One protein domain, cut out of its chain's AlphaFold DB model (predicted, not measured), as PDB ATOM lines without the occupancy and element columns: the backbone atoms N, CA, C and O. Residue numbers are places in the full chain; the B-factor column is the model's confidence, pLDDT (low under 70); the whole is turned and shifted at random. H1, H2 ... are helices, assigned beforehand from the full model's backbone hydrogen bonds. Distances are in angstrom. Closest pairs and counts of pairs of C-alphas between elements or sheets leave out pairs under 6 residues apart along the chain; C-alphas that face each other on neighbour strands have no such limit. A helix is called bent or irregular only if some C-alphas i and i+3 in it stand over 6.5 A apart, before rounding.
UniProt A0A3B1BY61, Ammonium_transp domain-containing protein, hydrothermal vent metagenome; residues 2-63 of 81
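What this domain is: This is residues 2 to 63 of the 81 residues of the protein "Ammonium_transp domain-containing protein" of hydrothermal vent metagenome (UniProt A0A3B1BY61). One long helix, H3, makes the long axis of a rod, with a small head at its first residues and a short tail, residues 55 to 63, following its last. The head is made of two short helices, H1 and H2, and the unnamed stretch of residues 13 to 24; H1 packs on the first residues of H3, while most of the long helix sticks out bare, residues 33 to 49 standing free. The printed part has 62 residues, with three named helices in the order H1, H2, H3 and no named strand, and its class is all helix. It is extended, with a radius of gyration of the C-alphas of 19.6 A, and spans 57 by 21 by 17 A.

How they stand to each other: Start at the first printed residue, where H1 holds residues 2 to 6. A tight link of 2 residues leads from it to H2, residues 9 to 12, yet H1 and H2 are apart. Go on through residues 13 to 24, a long link of 12 residues, and you reach H3, residues 25 to 54. H1 and H3 touch, with 11 pairs of C-alphas within 8 A. Look for their closest C-alphas at Gly 4 and Leu 28, 4.0 A apart. H3 touches H1 with residues 25 to 31 alone. H2 and H3 are apart, and H2 touches no helix. In the backbones of H1 and H3, every O i to N i+4 pair is within hydrogen-bond range; H2 is too short for such a pair, and its 1 pair of O i to N i+3 is within range.

Where its parts are: Find C-alpha 2 at (-43.870, 14.564, 21.044); from there H1 runs to Phe 6, 6.1 A from first to last C-alpha. H2 follows from Arg 9 to Thr 12, with 4.6 A between its end C-alphas. Next find C-alpha 25 of H3 at (-51.405, 7.047, 27.736). From there its 30 residues run to C-alpha 54 at (-15.064, -4.100, 6.186), 43.7 A away, and the helix is not bent.

The domain as a whole: The two C-alphas farthest apart are those of Glu 14, in the long link, and Leu 63, the last printed residue, at 60.1 A. Residues 52 to 57, of which 52 to 54 belong to H3, also stand free. The C-alphas of residues 13 to 24 lie 17 to 26 A from the mean of the C-alphas. The printed part has no cut. The mean pLDDT of the printed part is 83.6, that of H3 is 90, and no printed residue is under 70.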
ATOM      1  N   ALA A   2     -42.923  13.442  20.884       76.81
ATOM      2  CA  ALA A   2     -43.870  14.564  21.044       76.81
ATOM      3  C   ALA A   2     -45.305  14.234  20.579       76.81
ATOM      4  O   ALA A   2     -46.280  14.622  21.217       76.81
ATOM      5  N   THR A   3     -45.434  13.420  19.535       77.19
ATOM      6  CA  THR A   3     -46.705  12.861  19.048       77.19
ATOM      7  C   THR A   3     -47.464  12.042  20.097       77.19
ATOM      8  O   THR A   3     -48.686  12.029  20.082       77.19
ATOM      9  N   GLY A   4     -46.772  11.388  21.033       71.81
ATOM     10  CA  GLY A   4     -47.398  10.633  22.122       71.81
ATOM     11  C   GLY A   4     -47.981  11.508  23.228       71.81
ATOM     12  O   GLY A   4     -48.837  11.054  23.976       71.81
ATOM     13  N   ILE A   5     -47.544  12.764  23.318       77.19
ATOM     14  CA  ILE A   5     -47.981  13.717  24.343       77.19
ATOM     15  C   ILE A   5     -49.079  14.621  23.781       77.19
ATOM     16  O   ILE A   5     -50.127  14.774  24.402       77.19
ATOM     17  N   PHE A   6     -48.848  15.180  22.591       80.38
ATOM     18  CA  PHE A   6     -49.649  16.270  22.031       80.38
ATOM     19  C   PHE A   6     -50.667  15.847  20.967       80.38
ATOM     20  O   PHE A   6     -51.375  16.708  20.450       80.38
ATOM     21  N   ALA A   7     -50.755  14.561  20.599       78.06
ATOM     22  CA  ALA A   7     -51.789  14.132  19.657       78.06
ATOM     23  C   ALA A   7     -53.188  14.461  20.209       78.06
ATOM     24  O   ALA A   7     -53.493  14.207  21.373       78.06
ATOM     25  N   SER A   8     -54.033  15.052  19.369       78.50
ATOM     26  CA  SER A   8     -55.395  15.446  19.724       78.50
ATOM     27  C   SER A   8     -56.346  15.091  18.587       78.50
ATOM     28  O   SER A   8     -56.041  15.322  17.410       78.50
ATOM     29  N   ARG A   9     -57.522  14.551  18.918       76.06
ATOM     30  CA  ARG A   9     -58.600  14.274  17.957       76.06
ATOM     31  C   ARG A   9     -59.139  15.528  17.289       76.06
ATOM     32  O   ARG A   9     -59.670  15.431  16.188       76.06
ATOM     33  N   LEU A  10     -58.939  16.699  17.892       77.19
ATOM     34  CA  LEU A  10     -59.296  17.979  17.283       77.19
ATOM     35  C   LEU A  10     -58.539  18.220  15.964       77.19
ATOM     36  O   LEU A  10     -59.072  18.847  15.057       77.19
ATOM     37  N   VAL A  11     -57.327  17.665  15.836       82.06
ATOM     38  CA  VAL A  11     -56.504  17.724  14.614       82.06
ATOM     39  C   VAL A  11     -56.577  16.420  13.811       82.06
ATOM     40  O   VAL A  11     -56.493  16.437  12.587       82.06
ATOM     41  N   THR A  12     -56.742  15.280  14.488       79.88
ATOM     42  CA  THR A  12     -56.599  13.944  13.879       79.88
ATOM     43  C   THR A  12     -57.935  13.333  13.411       79.88
ATOM     44  O   THR A  12     -57.933  12.301  12.744       79.88
ATOM     45  N   GLY A  13     -59.076  13.960  13.731       80.44
ATOM     46  CA  GLY A  13     -60.429  13.481  13.418       80.44
ATOM     47  C   GLY A  13     -61.037  12.585  14.509       80.44
ATOM     48  O   GLY A  13     -60.352  12.166  15.439       80.44
ATOM     49  N   GLU A  14     -62.334  12.273  14.398       72.94
ATOM     50  CA  GLU A  14     -63.122  11.572  15.437       72.94
ATOM     51  C   GLU A  14     -62.545  10.191  15.820       72.94
ATOM     52  O   GLU A  14     -62.520   9.825  16.998       72.94
ATOM     53  N   ASN A  15     -61.970   9.489  14.835       76.44
ATOM     54  CA  ASN A  15     -61.288   8.194  14.989       76.44
ATOM     55  C   ASN A  15     -59.752   8.313  15.007       76.44
ATOM     56  O   ASN A  15     -59.045   7.316  14.866       76.44
ATOM     57  N   GLY A  16     -59.231   9.532  15.132       75.88
ATOM     58  CA  GLY A  16     -57.805   9.819  15.107       75.88
ATOM     59  C   GLY A  16     -57.080   9.450  16.403       75.88
ATOM     60  O   GLY A  16     -57.684   9.238  17.460       75.88
ATOM     61  N   ALA A  17     -55.751   9.399  16.311       76.00
ATOM     62  CA  ALA A  17     -54.884   9.117  17.446       76.00
ATOM     63  C   ALA A  17     -54.992  10.202  18.531       76.00
ATOM     64  O   ALA A  17     -55.059  11.397  18.238       76.00
ATOM     65  N   ARG A  18     -54.964   9.768  19.792       80.38
ATOM     66  CA  ARG A  18     -54.991  10.626  20.980       80.38
ATOM     67  C   ARG A  18     -53.658  10.531  21.692       80.38
ATOM     68  O   ARG A  18     -53.074   9.462  21.757       80.38
ATOM     69  N   GLY A  19     -53.169  11.642  22.206       80.69
ATOM     70  CA  GLY A  19     -51.975  11.695  23.034       80.69
ATOM     71  C   GLY A  19     -52.324  11.640  24.514       80.69
ATOM     72  O   GLY A  19     -53.494  11.674  24.911       80.69
ATOM     73  N   LEU A  20     -51.282  11.640  25.340       78.75
ATOM     74  CA  LEU A  20     -51.390  11.621  26.795       78.75
ATOM     75  C   LEU A  20     -52.263  12.767  27.339       78.75
ATOM     76  O   LEU A  20     -53.048  12.546  28.257       78.75
ATOM     77  N   LEU A  21     -52.176  13.967  26.751       80.06
ATOM     78  CA  LEU A  21     -52.971  15.130  27.172       80.06
ATOM     79  C   LEU A  21     -54.465  15.001  26.847       80.06
ATOM     80  O   LEU A  21     -55.289  15.635  27.499       80.06
ATOM     81  N   GLU A  22     -54.824  14.159  25.879       79.81
ATOM     82  CA  GLU A  22     -56.215  13.829  25.572       79.81
ATOM     83  C   GLU A  22     -56.725  12.595  26.327       79.81
ATOM     84  O   GLU A  22     -57.864  12.177  26.112       79.81
ATOM     85  N   GLY A  23     -55.918  12.027  27.227       77.69
ATOM     86  CA  GLY A  23     -56.296  10.900  28.077       77.69
ATOM     87  C   GLY A  23     -55.956   9.522  27.512       77.69
ATOM     88  O   GLY A  23     -56.431   8.533  28.064       77.69
ATOM     89  N   ASP A  24     -55.142   9.431  26.453       82.12
ATOM     90  CA  ASP A  24     -54.634   8.151  25.942       82.12
ATOM     91  C   ASP A  24     -53.133   7.975  26.250       82.12
ATOM     92  O   ASP A  24     -52.266   8.388  25.472       82.12
ATOM     93  N   PRO A  25     -52.790   7.356  27.393       77.81
ATOM     94  CA  PRO A  25     -51.405   7.047  27.736       77.81
ATOM     95  C   PRO A  25     -50.788   5.957  26.844       77.81
ATOM     96  O   PRO A  25     -49.560   5.835  26.800       77.81
ATOM     97  N   GLY A  26     -51.599   5.183  26.109       81.75
ATOM     98  CA  GLY A  26     -51.126   4.126  25.217       81.75
ATOM     99  C   GLY A  26     -50.283   4.672  24.066       81.75
ATOM    100  O   GLY A  26     -49.259   4.086  23.710       81.75
ATOM    101  N   GLN A  27     -50.630   5.848  23.549       79.06
ATOM    102  CA  GLN A  27     -49.897   6.481  22.454       79.06
ATOM    103  C   GLN A  27     -48.461   6.865  22.838       79.06
ATOM    104  O   GLN A  27     -47.545   6.751  22.019       79.06
ATOM    105  N   LEU A  28     -48.224   7.285  24.085       81.31
ATOM    106  CA  LEU A  28     -46.874   7.565  24.575       81.31
ATOM    107  C   LEU A  28     -46.036   6.282  24.663       81.31
ATOM    108  O   LEU A  28     -44.880   6.273  24.239       81.31
ATOM    109  N   TRP A  29     -46.628   5.188  25.142       81.50
ATOM    110  CA  TRP A  29     -45.958   3.888  25.202       81.50
ATOM    111  C   TRP A  29     -45.592   3.355  23.812       81.50
ATOM    112  O   TRP A  29     -44.450   2.956  23.585       81.50
ATOM    113  N   ILE A  30     -46.521   3.426  22.853       87.50
ATOM    114  CA  ILE A  30     -46.279   3.026  21.457       87.50
ATOM    115  C   ILE A  30     -45.107   3.820  20.867       87.50
ATOM    116  O   ILE A  30     -44.242   3.253  20.203       87.50
ATOM    117  N   GLN A  31     -45.035   5.123  21.144       86.12
ATOM    118  CA  GLN A  31     -43.941   5.980  20.686       86.12
ATOM    119  C   GLN A  31     -42.591   5.603  21.310       86.12
ATOM    120  O   GLN A  31     -41.576   5.644  20.614       86.12
ATOM    121  N   ILE A  32     -42.567   5.212  22.587       89.62
ATOM    122  CA  ILE A  32     -41.353   4.725  23.256       89.62
ATOM    123  C   ILE A  32     -40.860   3.437  22.603       89.62
ATOM    124  O   ILE A  32     -39.701   3.365  22.193       89.62
ATOM    125  N   VAL A  33     -41.745   2.453  22.446       91.62
ATOM    126  CA  VAL A  33     -41.404   1.174  21.815       91.62
ATOM    127  C   VAL A  33     -40.924   1.389  20.382       91.62
ATOM    128  O   VAL A  33     -39.892   0.843  20.002       91.62
ATOM    129  N   ALA A  34     -41.609   2.231  19.605       90.50
ATOM    130  CA  ALA A  34     -41.224   2.527  18.229       90.50
ATOM    131  C   ALA A  34     -39.799   3.097  18.135       90.50
ATOM    132  O   ALA A  34     -39.014   2.642  17.303       90.50
ATOM    133  N   VAL A  35     -39.435   4.051  19.000       93.06
ATOM    134  CA  VAL A  35     -38.077   4.619  19.007       93.06
ATOM    135  C   VAL A  35     -37.048   3.568  19.395       93.06
ATOM    136  O   VAL A  35     -36.062   3.420  18.684       93.06
ATOM    137  N   VAL A  36     -37.287   2.798  20.459       94.75
ATOM    138  CA  VAL A  36     -36.349   1.754  20.898       94.75
ATOM    139  C   VAL A  36     -36.123   0.723  19.793       94.75
ATOM    140  O   VAL A  36     -34.979   0.424  19.459       94.75
ATOM    141  N   VAL A  37     -37.197   0.223  19.178       94.94
ATOM    142  CA  VAL A  37     -37.114  -0.762  18.092       94.94
ATOM    143  C   VAL A  37     -36.364  -0.191  16.891       94.94
ATOM    144  O   VAL A  37     -35.476  -0.856  16.359       94.94
ATOM    145  N   THR A  38     -36.659   1.047  16.490       93.94
ATOM    146  CA  THR A  38     -35.992   1.684  15.343       93.94
ATOM    147  C   THR A  38     -34.512   1.934  15.630       93.94
ATOM    148  O   THR A  38     -33.669   1.664  14.781       93.94
ATOM    149  N   SER A  39     -34.167   2.389  16.838       94.06
ATOM    150  CA  SER A  39     -32.776   2.585  17.255       94.06
ATOM    151  C   SER A  39     -31.993   1.276  17.256       94.06
ATOM    152  O   SER A  39     -30.888   1.240  16.723       94.06
ATOM    153  N   VAL A  40     -32.565   0.194  17.797       96.25
ATOM    154  CA  VAL A  40     -31.931  -1.132  17.782       96.25
ATOM    155  C   VAL A  40     -31.768  -1.632  16.350       96.25
ATOM    156  O   VAL A  40     -30.683  -2.079  15.988       96.25
ATOM    157  N   PHE A  41     -32.805  -1.518  15.520       94.75
ATOM    158  CA  PHE A  41     -32.752  -1.935  14.122       94.75
ATOM    159  C   PHE A  41     -31.668  -1.184  13.340       94.75
ATOM    160  O   PHE A  41     -30.827  -1.823  12.712       94.75
ATOM    161  N   CYS A  42     -31.635   0.149  13.418       94.31
ATOM    162  CA  CYS A  42     -30.613   0.951  12.747       94.31
ATOM    163  C   CYS A  42     -29.214   0.643  13.283       94.31
ATOM    164  O   CYS A  42     -28.288   0.465  12.501       94.31
ATOM    165  N   PHE A  43     -29.043   0.543  14.602       95.25
ATOM    166  CA  PHE A  43     -27.734   0.279  15.192       95.25
ATOM    167  C   PHE A  43     -27.200  -1.099  14.793       95.25
ATOM    168  O   PHE A  43     -26.068  -1.214  14.322       95.25
ATOM    169  N   VAL A  44     -28.017  -2.145  14.930       96.81
ATOM    170  CA  VAL A  44     -27.626  -3.518  14.592       96.81
ATOM    171  C   VAL A  44     -27.448  -3.670  13.084       96.81
ATOM    172  O   VAL A  44     -26.425  -4.191  12.649       96.81
ATOM    173  N   GLY A  45     -28.397  -3.175  12.288       95.12
ATOM    174  CA  GLY A  45     -28.349  -3.237  10.830       95.12
ATOM    175  C   GLY A  45     -27.113  -2.541  10.266       95.12
ATOM    176  O   GLY A  45     -26.352  -3.156   9.520       95.12
ATOM    177  N   THR A  46     -26.848  -1.302  10.691       93.00
ATOM    178  CA  THR A  46     -25.644  -0.568  10.284       93.00
ATOM    179  C   THR A  46     -24.375  -1.255  10.777       93.00
ATOM    180  O   THR A  46     -23.428  -1.372  10.013       93.00
ATOM    181  N   THR A  47     -24.341  -1.780  12.007       92.88
ATOM    182  CA  THR A  47     -23.159  -2.507  12.507       92.88
ATOM    183  C   THR A  47     -22.858  -3.756  11.676       92.88
ATOM    184  O   THR A  47     -21.698  -4.020  11.364       92.88
ATOM    185  N   ILE A  48     -23.885  -4.525  11.305       94.56
ATOM    186  CA  ILE A  48     -23.730  -5.710  10.453       94.56
ATOM    187  C   ILE A  48     -23.238  -5.301   9.065       94.56
ATOM    188  O   ILE A  48     -22.298  -5.909   8.564       94.56
ATOM    189  N   LEU A  49     -23.831  -4.264   8.469       91.00
ATOM    190  CA  LEU A  49     -23.417  -3.754   7.162       91.00
ATOM    191  C   LEU A  49     -21.973  -3.257   7.176       91.00
ATOM    192  O   LEU A  49     -21.206  -3.639   6.303       91.00
ATOM    193  N   LEU A  50     -21.585  -2.471   8.182       90.06
ATOM    194  CA  LEU A  50     -20.213  -1.990   8.327       90.06
ATOM    195  C   LEU A  50     -19.234  -3.155   8.440       90.06
ATOM    196  O   LEU A  50     -18.252  -3.178   7.714       90.06
ATOM    197  N   LYS A  51     -19.520  -4.165   9.271       86.75
ATOM    198  CA  LYS A  51     -18.666  -5.359   9.367       86.75
ATOM    199  C   LYS A  51     -18.621  -6.163   8.068       86.75
ATOM    200  O   LYS A  51     -17.575  -6.691   7.720       86.75
ATOM    201  N   ALA A  52     -19.745  -6.283   7.368       90.88
ATOM    202  CA  ALA A  52     -19.802  -6.992   6.095       90.88
ATOM    203  C   ALA A  52     -18.990  -6.273   5.011       90.88
ATOM    204  O   ALA A  52     -18.296  -6.927   4.240       90.88
ATOM    205  N   VAL A  53     -19.058  -4.942   4.968       89.50
ATOM    206  CA  VAL A  53     -18.278  -4.128   4.033       89.50
ATOM    207  C   VAL A  53     -16.801  -4.139   4.414       89.50
ATOM    208  O   VAL A  53     -15.989  -4.323   3.523       89.50
ATOM    209  N   ASP A  54     -16.453  -4.058   5.699       86.25
ATOM    210  CA  ASP A  54     -15.064  -4.100   6.186       86.25
ATOM    211  C   ASP A  54     -14.332  -5.398   5.798       86.25
ATOM    212  O   ASP A  54     -13.128  -5.400   5.564       86.25
ATOM    213  N   LEU A  55     -15.068  -6.506   5.635       82.06
ATOM    214  CA  LEU A  55     -14.518  -7.765   5.115       82.06
ATOM    215  C   LEU A  55     -14.140  -7.708   3.625       82.06
ATOM    216  O   LEU A  55     -13.367  -8.549   3.168       82.06
ATOM    217  N   VAL A  56     -14.710  -6.776   2.858       87.12
ATOM    218  CA  VAL A  56     -14.515  -6.655   1.403       87.12
ATOM    219  C   VAL A  56     -13.661  -5.434   1.053       87.12
ATOM    220  O   VAL A  56     -12.831  -5.504   0.149       87.12
ATOM    221  N   VAL A  57     -13.867  -4.320   1.752       76.25
ATOM    222  CA  VAL A  57     -13.218  -3.026   1.537       76.25
ATOM    223  C   VAL A  57     -12.951  -2.394   2.898       76.25
ATOM    224  O   VAL A  57     -13.884  -2.144   3.657       76.25
ATOM    225  N   THR A  58     -11.688  -2.086   3.187       75.56
ATOM    226  CA  THR A  58     -11.304  -1.363   4.403       75.56
ATOM    227  C   THR A  58     -11.979   0.011   4.415       75.56
ATOM    228  O   THR A  58     -11.672   0.867   3.588       75.56
ATOM    229  N   ILE A  59     -12.920   0.226   5.339       70.88
ATOM    230  CA  ILE A  59     -13.746   1.450   5.373       70.88
ATOM    231  C   ILE A  59     -12.964   2.640   5.941       70.88
ATOM    232  O   ILE A  59     -13.251   3.792   5.616       70.88
ATOM    233  N   ARG A  60     -11.985   2.372   6.814       75.50
ATOM    234  CA  ARG A  60     -11.175   3.406   7.457       75.50
ATOM    235  C   ARG A  60      -9.792   3.494   6.795       75.50
ATOM    236  O   ARG A  60      -9.080   2.491   6.818       75.50
ATOM    237  N   PRO A  61      -9.400   4.654   6.241       70.19
ATOM    238  CA  PRO A  61      -8.058   4.845   5.704       70.19
ATOM    239  C   PRO A  61      -6.999   4.705   6.803       70.19
ATOM    240  O   PRO A  61      -7.282   4.898   7.989       70.19
ATOM    241  N   ASP A  62      -5.785   4.333   6.401       73.44
ATOM    242  CA  ASP A  62      -4.669   4.156   7.326       73.44
ATOM    243  C   ASP A  62      -4.285   5.492   7.990       73.44
ATOM    244  O   ASP A  62      -4.523   6.571   7.436       73.44
ATOM    245  N   LEU A  63      -3.716   5.431   9.198       71.50
ATOM    246  CA  LEU A  63      -3.506   6.610  10.043       71.50
ATOM    247  C   LEU A  63      -2.592   7.642   9.361       71.50
ATOM    248  O   LEU A  63      -2.819   8.845   9.477       71.50
TER     249      LEU A  63